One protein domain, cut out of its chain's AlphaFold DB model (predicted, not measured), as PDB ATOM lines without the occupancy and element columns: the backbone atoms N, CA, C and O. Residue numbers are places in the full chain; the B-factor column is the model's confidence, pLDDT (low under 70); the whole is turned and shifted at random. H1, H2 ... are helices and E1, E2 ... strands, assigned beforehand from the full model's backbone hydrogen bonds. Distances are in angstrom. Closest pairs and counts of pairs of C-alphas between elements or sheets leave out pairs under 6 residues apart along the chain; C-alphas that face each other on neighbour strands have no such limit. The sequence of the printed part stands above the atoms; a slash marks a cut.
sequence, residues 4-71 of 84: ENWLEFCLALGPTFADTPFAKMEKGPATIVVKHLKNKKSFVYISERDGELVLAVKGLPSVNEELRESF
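This is residues 4 to 71 of the 84 residues of the protein "Putative MmcQ-like protein" of Lactococcus sp. DD01 (UniProt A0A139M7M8). A small, curled sheet of four strands winds back and forth, with H1 packed over one face, while H2 sticks out beyond the sheet's E4 edge as a separate arm. The other face of the sheet is bare of named helices. The printed part has 68 residues, with two named helices and four named strands in the order H1 E1 E2 E3 E4 H2; the sheet's order is E1 - E2 - E3 - E4, all antiparallel, and the class is mixed, helices and strands. The whole is only just compact, close to loose, with a radius of gyration of the C-alphas of 13.1 A, and it spans 35 by 33 by 21 A.

E3, the longest strand, takes residues 42 to 49 and measures 19.1 A from first to last C-alpha. Beside it are E2, residues 32 to 36, 13.4 A, and E4, residues 52 to 57, 15.6 A. E1, residues 16 to 19, measures 10.3 A. H1, residues 4 to 12, is 12.3 A long, and its C-alpha 4 is at (7.255, -39.622, -29.327). H2, residues 61 to 70, is 14.3 A long and ends with C-alpha 70 at (-4.240, -18.290, -40.552).

The four strands form a meander, each strand the antiparallel neighbour of the one before, with E1 and E4 as edge strands. E1 and E2 form a hairpin at 149 degrees between their directions, with N 17 and O 35 within hydrogen-bond range at 3.0 A. E2 and E3 form a hairpin at 171 degrees, with N 46 and O 32 at 2.8 A. E3 and E4 form a hairpin at 164 degrees, with N 47 and O 54 at 3.0 A and N 54 and O 47 at 2.8 A. From edge to edge the strands' lines turn by 47 degrees and the way across the sheet turns by 53 degrees. H1 is on the sheet at a height of 9.1 A, over E2, and runs along the strands, at 3 degrees to E2 on the local plane. The closest C-alphas of H1 and E1 are those of Leu 11 and Phe 17, 6.5 A apart. H2 is not on the sheet, and it is apart from H1. In H1 and H2 every O i to N i+4 pair is within hydrogen-bond range.

The two C-alphas farthest apart are those of Lys 24 and Ser 70, 36.3 A. Residues 60 to 71, of which 61 to 70 belong to H2, stand free; the body without them spans 31 by 22 by 21 A. The link from E1 to E2, residues 20 to 31, is long, and the other links are tight. The printed part has no cut. The mean pLDDT of the printed part is 96.3, and no printed residue is under 70.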
ATOM      1  N   GLU A   4       7.439 -39.080 -30.672       95.88
ATOM      2  CA  GLU A   4       7.255 -39.622 -29.327       95.88
ATOM      3  C   GLU A   4       6.559 -38.609 -28.417       95.88
ATOM      4  O   GLU A   4       5.547 -38.941 -27.799       95.88
ATOM      5  N   ASN A   5       7.024 -37.358 -28.414       97.56
ATOM      6  CA  ASN A   5       6.415 -36.291 -27.622       97.56
ATOM      7  C   ASN A   5       4.975 -35.990 -28.073       97.56
ATOM      8  O   ASN A   5       4.091 -35.779 -27.241       97.56
ATOM      9  N   TRP A   6       4.701 -36.004 -29.384       97.75
ATOM     10  CA  TRP A   6       3.330 -35.842 -29.883       97.75
ATOM     11  C   TRP A   6       2.416 -36.995 -29.476       97.75
ATOM     12  O   TRP A   6       1.255 -36.769 -29.122       97.75
ATOM     13  N   LEU A   7       2.924 -38.228 -29.531       98.06
ATOM     14  CA  LEU A   7       2.185 -39.403 -29.091       98.06
ATOM     15  C   LEU A   7       1.869 -39.324 -27.594       98.06
ATOM     16  O   LEU A   7       0.713 -39.517 -27.216       98.06
ATOM     17  N   GLU A   8       2.859 -38.997 -26.762       98.25
ATOM     18  CA  GLU A   8       2.685 -38.829 -25.316       98.25
ATOM     19  C   GLU A   8       1.643 -37.751 -25.003       98.25
ATOM     20  O   GLU A   8       0.690 -38.011 -24.264       98.25
ATOM     21  N   PHE A   9       1.750 -36.584 -25.646       98.19
ATOM     22  CA  PHE A   9       0.765 -35.513 -25.511       98.19
ATOM     23  C   PHE A   9      -0.651 -35.996 -25.847       98.19
ATOM     24  O   PHE A   9      -1.576 -35.791 -25.063       98.19
ATOM     25  N   CYS A  10      -0.836 -36.681 -26.981       97.88
ATOM     26  CA  CYS A  10      -2.155 -37.178 -27.383       97.88
ATOM     27  C   CYS A  10      -2.723 -38.208 -26.398       97.88
ATOM     28  O   CYS A  10      -3.932 -38.215 -26.156       97.88
ATOM     29  N   LEU A  11      -1.867 -39.066 -25.834       98.12
ATOM     30  CA  LEU A  11      -2.270 -40.068 -24.849       98.12
ATOM     31  C   LEU A  11      -2.662 -39.434 -23.506       98.12
ATOM     32  O   LEU A  11      -3.550 -39.948 -22.826       98.12
ATOM     33  N   ALA A  12      -2.071 -38.288 -23.160       97.88
ATOM     34  CA  ALA A  12      -2.384 -37.540 -21.943       97.88
ATOM     35  C   ALA A  12      -3.731 -36.784 -21.992       97.88
ATOM     36  O   ALA A  12      -4.238 -36.380 -20.947       97.88
ATOM     37  N   LEU A  13      -4.359 -36.626 -23.169       95.88
ATOM     38  CA  LEU A  13      -5.632 -35.895 -23.330       95.88
ATOM     39  C   LEU A  13      -6.857 -36.606 -22.721       95.88
ATOM     40  O   LEU A  13      -7.951 -36.039 -22.687       95.88
ATOM     41  N   GLY A  14      -6.711 -37.852 -22.265       95.62
ATOM     42  CA  GLY A  14      -7.773 -38.610 -21.605       95.62
ATOM     43  C   GLY A  14      -7.737 -40.102 -21.944       95.62
ATOM     44  O   GLY A  14      -6.710 -40.605 -22.397       95.62
ATOM     45  N   PRO A  15      -8.851 -40.842 -21.763       97.75
ATOM     46  CA  PRO A  15      -8.904 -42.278 -22.033       97.75
ATOM     47  C   PRO A  15      -8.806 -42.547 -23.541       97.75
ATOM     48  O   PRO A  15      -9.809 -42.613 -24.265       97.75
ATOM     49  N   THR A  16      -7.577 -42.700 -24.012       98.31
ATOM     50  CA  THR A  16      -7.200 -42.887 -25.413       98.31
ATOM     51  C   THR A  16      -6.213 -44.045 -25.544       98.31
ATOM     52  O   THR A  16      -5.691 -44.555 -24.554       98.31
ATOM     53  N   PHE A  17      -6.013 -44.524 -26.766       98.38
ATOM     54  CA  PHE A  17      -5.002 -45.531 -27.078       98.38
ATOM     55  C   PHE A  17      -4.469 -45.314 -28.492       98.38
ATOM     56  O   PHE A  17      -5.150 -44.722 -29.337       98.38
ATOM     57  N   ALA A  18      -3.261 -45.813 -28.740       98.38
ATOM     58  CA  ALA A  18      -2.603 -45.774 -30.035       98.38
ATOM     59  C   ALA A  18      -2.636 -47.149 -30.712       98.38
ATOM     60  O   ALA A  18      -2.629 -48.183 -30.046       98.38
ATOM     61  N   ASP A  19      -2.692 -47.145 -32.038       97.81
ATOM     62  CA  ASP A  19      -2.756 -48.339 -32.880       97.81
ATOM     63  C   ASP A  19      -2.146 -48.031 -34.260       97.81
ATOM     64  O   ASP A  19      -2.078 -46.868 -34.662       97.81
ATOM     65  N   THR A  20      -1.721 -49.051 -35.002       97.75
ATOM     66  CA  THR A  20      -1.099 -48.931 -36.335       97.75
ATOM     67  C   THR A  20      -1.856 -49.779 -37.367       97.75
ATOM     68  O   THR A  20      -1.314 -50.720 -37.953       97.75
ATOM     69  N   PRO A  21      -3.137 -49.457 -37.645       96.62
ATOM     70  CA  PRO A  21      -4.024 -50.313 -38.438       96.62
ATOM     71  C   PRO A  21      -3.561 -50.522 -39.889       96.62
ATOM     72  O   PRO A  21      -4.022 -51.447 -40.555       96.62
ATOM     73  N   PHE A  22      -2.659 -49.672 -40.387       94.88
ATOM     74  CA  PHE A  22      -2.173 -49.695 -41.766       94.88
ATOM     75  C   PHE A  22      -0.766 -50.282 -41.916       94.88
ATOM     76  O   PHE A  22      -0.288 -50.397 -43.042       94.88
ATOM     77  N   ALA A  23      -0.131 -50.727 -40.825       95.38
ATOM     78  CA  ALA A  23       1.274 -51.151 -40.820       95.38
ATOM     79  C   ALA A  23       1.609 -52.242 -41.853       95.38
ATOM     80  O   ALA A  23       2.730 -52.306 -42.337       95.38
ATOM     81  N   LYS A  24       0.644 -53.100 -42.217       94.19
ATOM     82  CA  LYS A  24       0.839 -54.152 -43.234       94.19
ATOM     83  C   LYS A  24       0.775 -53.648 -44.682       94.19
ATOM     84  O   LYS A  24       1.183 -54.370 -45.585       94.19
ATOM     85  N   MET A  25       0.200 -52.470 -44.913       91.81
ATOM     86  CA  MET A  25      -0.004 -51.884 -46.245       91.81
ATOM     87  C   MET A  25       1.028 -50.798 -46.560       91.81
ATOM     88  O   MET A  25       1.305 -50.525 -47.727       91.81
ATOM     89  N   GLU A  26       1.584 -50.165 -45.530       91.12
ATOM     90  CA  GLU A  26       2.574 -49.104 -45.668       91.12
ATOM     91  C   GLU A  26       3.970 -49.686 -45.920       91.12
ATOM     92  O   GLU A  26       4.383 -50.664 -45.302       91.12
ATOM     93  N   LYS A  27       4.714 -49.073 -46.848       87.62
ATOM     94  CA  LYS A  27       6.115 -49.433 -47.133       87.62
ATOM     95  C   LYS A  27       7.120 -48.681 -46.251       87.62
ATOM     96  O   LYS A  27       8.299 -49.015 -46.268       87.62
ATOM     97  N   GLY A  28       6.665 -47.646 -45.547       87.50
ATOM     98  CA  GLY A  28       7.473 -46.795 -44.678       87.50
ATOM     99  C   GLY A  28       7.104 -46.956 -43.201       87.50
ATOM    100  O   GLY A  28       6.430 -47.925 -42.839       87.50
ATOM    101  N   PRO A  29       7.525 -46.010 -42.342       91.75
ATOM    102  CA  PRO A  29       7.136 -45.991 -40.939       91.75
ATOM    103  C   PRO A  29       5.617 -46.038 -40.787       91.75
ATOM    104  O   PRO A  29       4.897 -45.282 -41.438       91.75
ATOM    105  N   ALA A  30       5.136 -46.920 -39.912       95.38
ATOM    106  CA  ALA A  30       3.706 -47.088 -39.710       95.38
ATOM    107  C   ALA A  30       3.066 -45.796 -39.180       95.38
ATOM    108  O   ALA A  30       3.557 -45.194 -38.212       95.38
ATOM    109  N   THR A  31       1.936 -45.417 -39.776       96.81
ATOM    110  CA  THR A  31       1.084 -44.341 -39.268       96.81
ATOM    111  C   THR A  31       0.499 -44.751 -37.921       96.81
ATOM    112  O   THR A  31      -0.179 -45.777 -37.805       96.81
ATOM    113  N   ILE A  32       0.718 -43.922 -36.900       98.38
ATOM    114  CA  ILE A  32       0.110 -44.102 -35.582       98.38
ATOM    115  C   ILE A  32      -1.241 -43.397 -35.572       98.38
ATOM    116  O   ILE A  32      -1.342 -42.211 -35.878       98.38
ATOM    117  N   VAL A  33      -2.287 -44.121 -35.193       98.44
ATOM    118  CA  VAL A  33      -3.646 -43.595 -35.075       98.44
ATOM    119  C   VAL A  33      -4.035 -43.577 -33.608       98.44
ATOM    120  O   VAL A  33      -4.138 -44.631 -32.980       98.44
ATOM    121  N   VAL A  34      -4.296 -42.384 -33.074       98.56
ATOM    122  CA  VAL A  34      -4.770 -42.223 -31.695       98.56
ATOM    123  C   VAL A  34      -6.295 -42.140 -31.694       98.56
ATOM    124  O   VAL A  34      -6.914 -41.400 -32.471       98.56
ATOM    125  N   LYS A  35      -6.912 -42.964 -30.845       98.62
ATOM    126  CA  LYS A  35      -8.359 -43.205 -30.799       98.62
ATOM    127  C   LYS A  35      -8.884 -43.039 -29.377       98.62
ATOM    128  O   LYS A  35      -8.207 -43.380 -28.409       98.62
ATOM    129  N   HIS A  36     -10.131 -42.595 -29.236       98.12
ATOM    130  CA  HIS A  36     -10.808 -42.605 -27.937       98.12
ATOM    131  C   HIS A  36     -11.125 -44.040 -27.501       98.12
ATOM    132  O   HIS A  36     -11.672 -44.832 -28.274       98.12
ATOM    133  N   LEU A  37     -10.872 -44.373 -26.234       97.62
ATOM    134  CA  LEU A  37     -11.082 -45.726 -25.720       97.62
ATOM    135  C   LEU A  37     -12.559 -46.145 -25.763       97.62
ATOM    136  O   LEU A  37     -12.847 -47.297 -26.091       97.62
ATOM    137  N   LYS A  38     -13.479 -45.205 -25.490       97.38
ATOM    138  CA  LYS A  38     -14.930 -45.441 -25.373       97.38
ATOM    139  C   LYS A  38     -15.598 -45.850 -26.687       97.38
ATOM    140  O   LYS A  38     -16.415 -46.759 -26.694       97.38
ATOM    141  N   ASN A  39     -15.296 -45.155 -27.783       97.31
ATOM    142  CA  ASN A  39     -16.001 -45.325 -29.064       97.31
ATOM    143  C   ASN A  39     -15.078 -45.726 -30.225       97.31
ATOM    144  O   ASN A  39     -15.549 -45.849 -31.352       97.31
ATOM    145  N   LYS A  40     -13.776 -45.893 -29.957       97.38
ATOM    146  CA  LYS A  40     -12.733 -46.272 -30.920       97.38
ATOM    147  C   LYS A  40     -12.581 -45.314 -32.110       97.38
ATOM    148  O   LYS A  40     -11.862 -45.635 -33.054       97.38
ATOM    149  N   LYS A  41     -13.209 -44.132 -32.073       96.88
ATOM    150  CA  LYS A  41     -13.068 -43.108 -33.114       96.88
ATOM    151  C   LYS A  41     -11.681 -42.485 -33.024       96.88
ATOM    152  O   LYS A  41     -11.242 -42.111 -31.936       96.88
ATOM    153  N   SER A  42     -11.020 -42.374 -34.171       97.69
ATOM    154  CA  SER A  42      -9.757 -41.659 -34.316       97.69
ATOM    155  C   SER A  42      -9.970 -40.150 -34.234       97.69
ATOM    156  O   SER A  42     -10.987 -39.627 -34.702       97.69
ATOM    157  N   PHE A  43      -8.998 -39.462 -33.643       97.56
ATOM    158  CA  PHE A  43      -8.946 -37.998 -33.626       97.56
ATOM    159  C   PHE A  43      -7.598 -37.448 -34.102       97.56
ATOM    160  O   PHE A  43      -7.546 -36.296 -34.523       97.56
ATOM    161  N   VAL A  44      -6.538 -38.266 -34.098       98.06
ATOM    162  CA  VAL A  44      -5.225 -37.895 -34.629       98.06
ATOM    163  C   VAL A  44      -4.595 -39.050 -35.406       98.06
ATOM    164  O   VAL A  44      -4.709 -40.215 -35.013       98.06
ATOM    165  N   TYR A  45      -3.911 -38.704 -36.494       98.12
ATOM    166  CA  TYR A  45      -3.031 -39.584 -37.256       98.12
ATOM    167  C   TYR A  45      -1.648 -38.941 -37.292       98.12
ATOM    168  O   TYR A  45      -1.521 -37.808 -37.752       98.12
ATOM    169  N   ILE A  46      -0.636 -39.657 -36.814       97.81
ATOM    170  CA  ILE A  46       0.762 -39.224 -36.775       97.81
ATOM    171  C   ILE A  46       1.521 -40.059 -37.806       97.81
ATOM    172  O   ILE A  46       1.621 -41.281 -37.668       97.81
ATOM    173  N   SER A  47       2.024 -39.409 -38.850       96.25
ATOM    174  CA  SER A  47       2.668 -40.074 -39.989       96.25
ATOM    175  C   SER A  47       3.849 -39.265 -40.497       96.25
ATOM    176  O   SER A  47       3.830 -38.040 -40.406       96.25
ATOM    177  N   GLU A  48       4.818 -39.931 -41.109       94.12
ATOM    178  CA  GLU A  48       5.856 -39.259 -41.888       94.12
ATOM    179  C   GLU A  48       5.441 -39.200 -43.358       94.12
ATOM    180  O   GLU A  48       5.024 -40.208 -43.937       94.12
ATOM    181  N   ARG A  49       5.534 -38.016 -43.964       90.12
ATOM    182  CA  ARG A  49       5.279 -37.802 -45.392       90.12
ATOM    183  C   ARG A  49       6.310 -36.852 -45.959       90.12
ATOM    184  O   ARG A  49       6.557 -35.811 -45.370       90.12
ATOM    185  N   ASP A  50       6.902 -37.228 -47.086       90.12
ATOM    186  CA  ASP A  50       7.920 -36.427 -47.779       90.12
ATOM    187  C   ASP A  50       9.082 -35.982 -46.865       90.12
ATOM    188  O   ASP A  50       9.662 -34.918 -47.038       90.12
ATOM    189  N   GLY A  51       9.427 -36.816 -45.874       90.50
ATOM    190  CA  GLY A  51      10.462 -36.523 -44.873       90.50
ATOM    191  C   GLY A  51      10.009 -35.625 -43.717       90.50
ATOM    192  O   GLY A  51      10.808 -35.337 -42.829       90.50
ATOM    193  N   GLU A  52       8.744 -35.206 -43.689       93.19
ATOM    194  CA  GLU A  52       8.169 -34.365 -42.642       93.19
ATOM    195  C   GLU A  52       7.235 -35.158 -41.721       93.19
ATOM    196  O   GLU A  52       6.448 -36.004 -42.157       93.19
ATOM    197  N   LEU A  53       7.280 -34.845 -40.426       95.62
ATOM    198  CA  LEU A  53       6.308 -35.342 -39.459       95.62
ATOM    199  C   LEU A  53       5.000 -34.555 -39.597       95.62
ATOM    200  O   LEU A  53       4.960 -33.350 -39.357       95.62
ATOM    201  N   VAL A  54       3.916 -35.250 -39.931       96.56
ATOM    202  CA  VAL A  54       2.597 -34.657 -40.169       96.56
ATOM    203  C   VAL A  54       1.578 -35.216 -39.184       96.56
ATOM    204  O   VAL A  54       1.468 -36.431 -38.997       96.56
ATOM    205  N   LEU A  55       0.781 -34.317 -38.603       97.62
ATOM    206  CA  LEU A  55      -0.379 -34.652 -37.786       97.62
ATOM    207  C   LEU A  55      -1.657 -34.302 -38.556       97.62
ATOM    208  O   LEU A  55      -1.909 -33.134 -38.843       97.62
ATOM    209  N   ALA A  56      -2.484 -35.301 -38.869       97.69
ATOM    210  CA  ALA A  56      -3.848 -35.057 -39.335       97.69
ATOM    211  C   ALA A  56      -4.802 -35.122 -38.138       97.69
ATOM    212  O   ALA A  56      -4.969 -36.181 -37.529       97.69
ATOM    213  N   VAL A  57      -5.403 -33.981 -37.804       97.31
ATOM    214  CA  VAL A  57      -6.236 -33.788 -36.612       97.31
ATOM    215  C   VAL A  57      -7.691 -33.619 -37.034       97.31
ATOM    216  O   VAL A  57      -7.977 -32.928 -38.005       97.31
ATOM    217  N   LYS A  58      -8.609 -34.246 -36.298       96.44
ATOM    218  CA  LYS A  58     -10.048 -34.052 -36.484       96.44
ATOM    219  C   LYS A  58     -10.497 -32.750 -35.819       96.44
ATOM    220  O   LYS A  58     -10.241 -32.562 -34.630       96.44
ATOM    221  N   GLY A  59     -11.235 -31.916 -36.541       95.69
ATOM    222  CA  GLY A  59     -11.715 -30.625 -36.058       95.69
ATOM    223  C   GLY A  59     -13.142 -30.285 -36.486       95.69
ATOM    224  O   GLY A  59     -13.839 -31.045 -37.169       95.69
ATOM    225  N   LEU A  60     -13.607 -29.126 -36.019       97.44
ATOM    226  CA  LEU A  60     -14.852 -28.525 -36.485       97.44
ATOM    227  C   LEU A  60     -14.595 -27.836 -37.832       97.44
ATOM    228  O   LEU A  60     -13.576 -27.159 -37.952       97.44
ATOM    229  N   PRO A  61     -15.505 -27.938 -38.818       97.19
ATOM    230  CA  PRO A  61     -15.279 -27.367 -40.146       97.19
ATOM    231  C   PRO A  61     -14.905 -25.883 -40.151       97.19
ATOM    232  O   PRO A  61     -13.937 -25.511 -40.807       97.19
ATOM    233  N   SER A  62     -15.618 -25.064 -39.373       97.25
ATOM    234  CA  SER A  62     -15.363 -23.622 -39.274       97.25
ATOM    235  C   SER A  62     -13.992 -23.309 -38.672       97.25
ATOM    236  O   SER A  62     -13.268 -22.469 -39.187       97.25
ATOM    237  N   VAL A  63     -13.594 -24.041 -37.628       97.69
ATOM    238  CA  VAL A  63     -12.276 -23.879 -36.993       97.69
ATOM    239  C   VAL A  63     -11.166 -24.335 -37.942       97.69
ATOM    240  O   VAL A  63     -10.134 -23.685 -38.054       97.69
ATOM    241  N   ASN A  64     -11.371 -25.436 -38.667       97.00
ATOM    242  CA  ASN A  64     -10.402 -25.928 -39.643       97.00
ATOM    243  C   ASN A  64     -10.194 -24.943 -40.800       97.00
ATOM    244  O   ASN A  64      -9.099 -24.869 -41.351       97.00
ATOM    245  N   GLU A  65     -11.247 -24.256 -41.240       97.00
ATOM    246  CA  GLU A  65     -11.161 -23.187 -42.240       97.00
ATOM    247  C   GLU A  65     -10.329 -22.013 -41.714       97.00
ATOM    248  O   GLU A  65      -9.277 -21.735 -42.290       97.00
ATOM    249  N   GLU A  66     -10.687 -21.457 -40.554       97.81
ATOM    250  CA  GLU A  66      -9.950 -20.359 -39.906       97.81
ATOM    251  C   GLU A  66      -8.459 -20.689 -39.704       97.81
ATOM    252  O   GLU A  66      -7.573 -19.882 -40.002       97.81
ATOM    253  N   LEU A  67      -8.155 -21.907 -39.247       98.00
ATOM    254  CA  LEU A  67      -6.780 -22.364 -39.037       98.00
ATOM    255  C   LEU A  67      -5.984 -22.472 -40.345       98.00
ATOM    256  O   LEU A  67      -4.804 -22.125 -40.370       98.00
ATOM    257  N   ARG A  68      -6.604 -22.943 -41.431       97.25
ATOM    258  CA  ARG A  68      -5.945 -23.044 -42.747       97.25
ATOM    259  C   ARG A  68      -5.702 -21.676 -43.373       97.25
ATOM    260  O   ARG A  68      -4.702 -21.506 -44.064       97.25
ATOM    261  N   GLU A  69      -6.587 -20.715 -43.128       97.38
ATOM    262  CA  GLU A  69      -6.396 -19.327 -43.560       97.38
ATOM    263  C   GLU A  69      -5.289 -18.632 -42.760       97.38
ATOM    264  O   GLU A  69      -4.505 -17.863 -43.317       97.38
ATOM    265  N   SER A  70      -5.185 -18.944 -41.465       98.25
ATOM    266  CA  SER A  70      -4.240 -18.290 -40.552       98.25
ATOM    267  C   SER A  70      -2.824 -18.875 -40.599       98.25
ATOM    268  O   SER A  70      -1.856 -18.169 -40.309       98.25
ATOM    269  N   PHE A  71      -2.671 -20.158 -40.946       97.75
ATOM    270  CA  PHE A  71      -1.391 -20.865 -40.868       97.75
ATOM    271  C   PHE A  71      -1.092 -21.655 -42.146       97.75
ATOM    272  O   PHE A  71      -1.675 -22.705 -42.398       97.75
TER     273      PHE A  71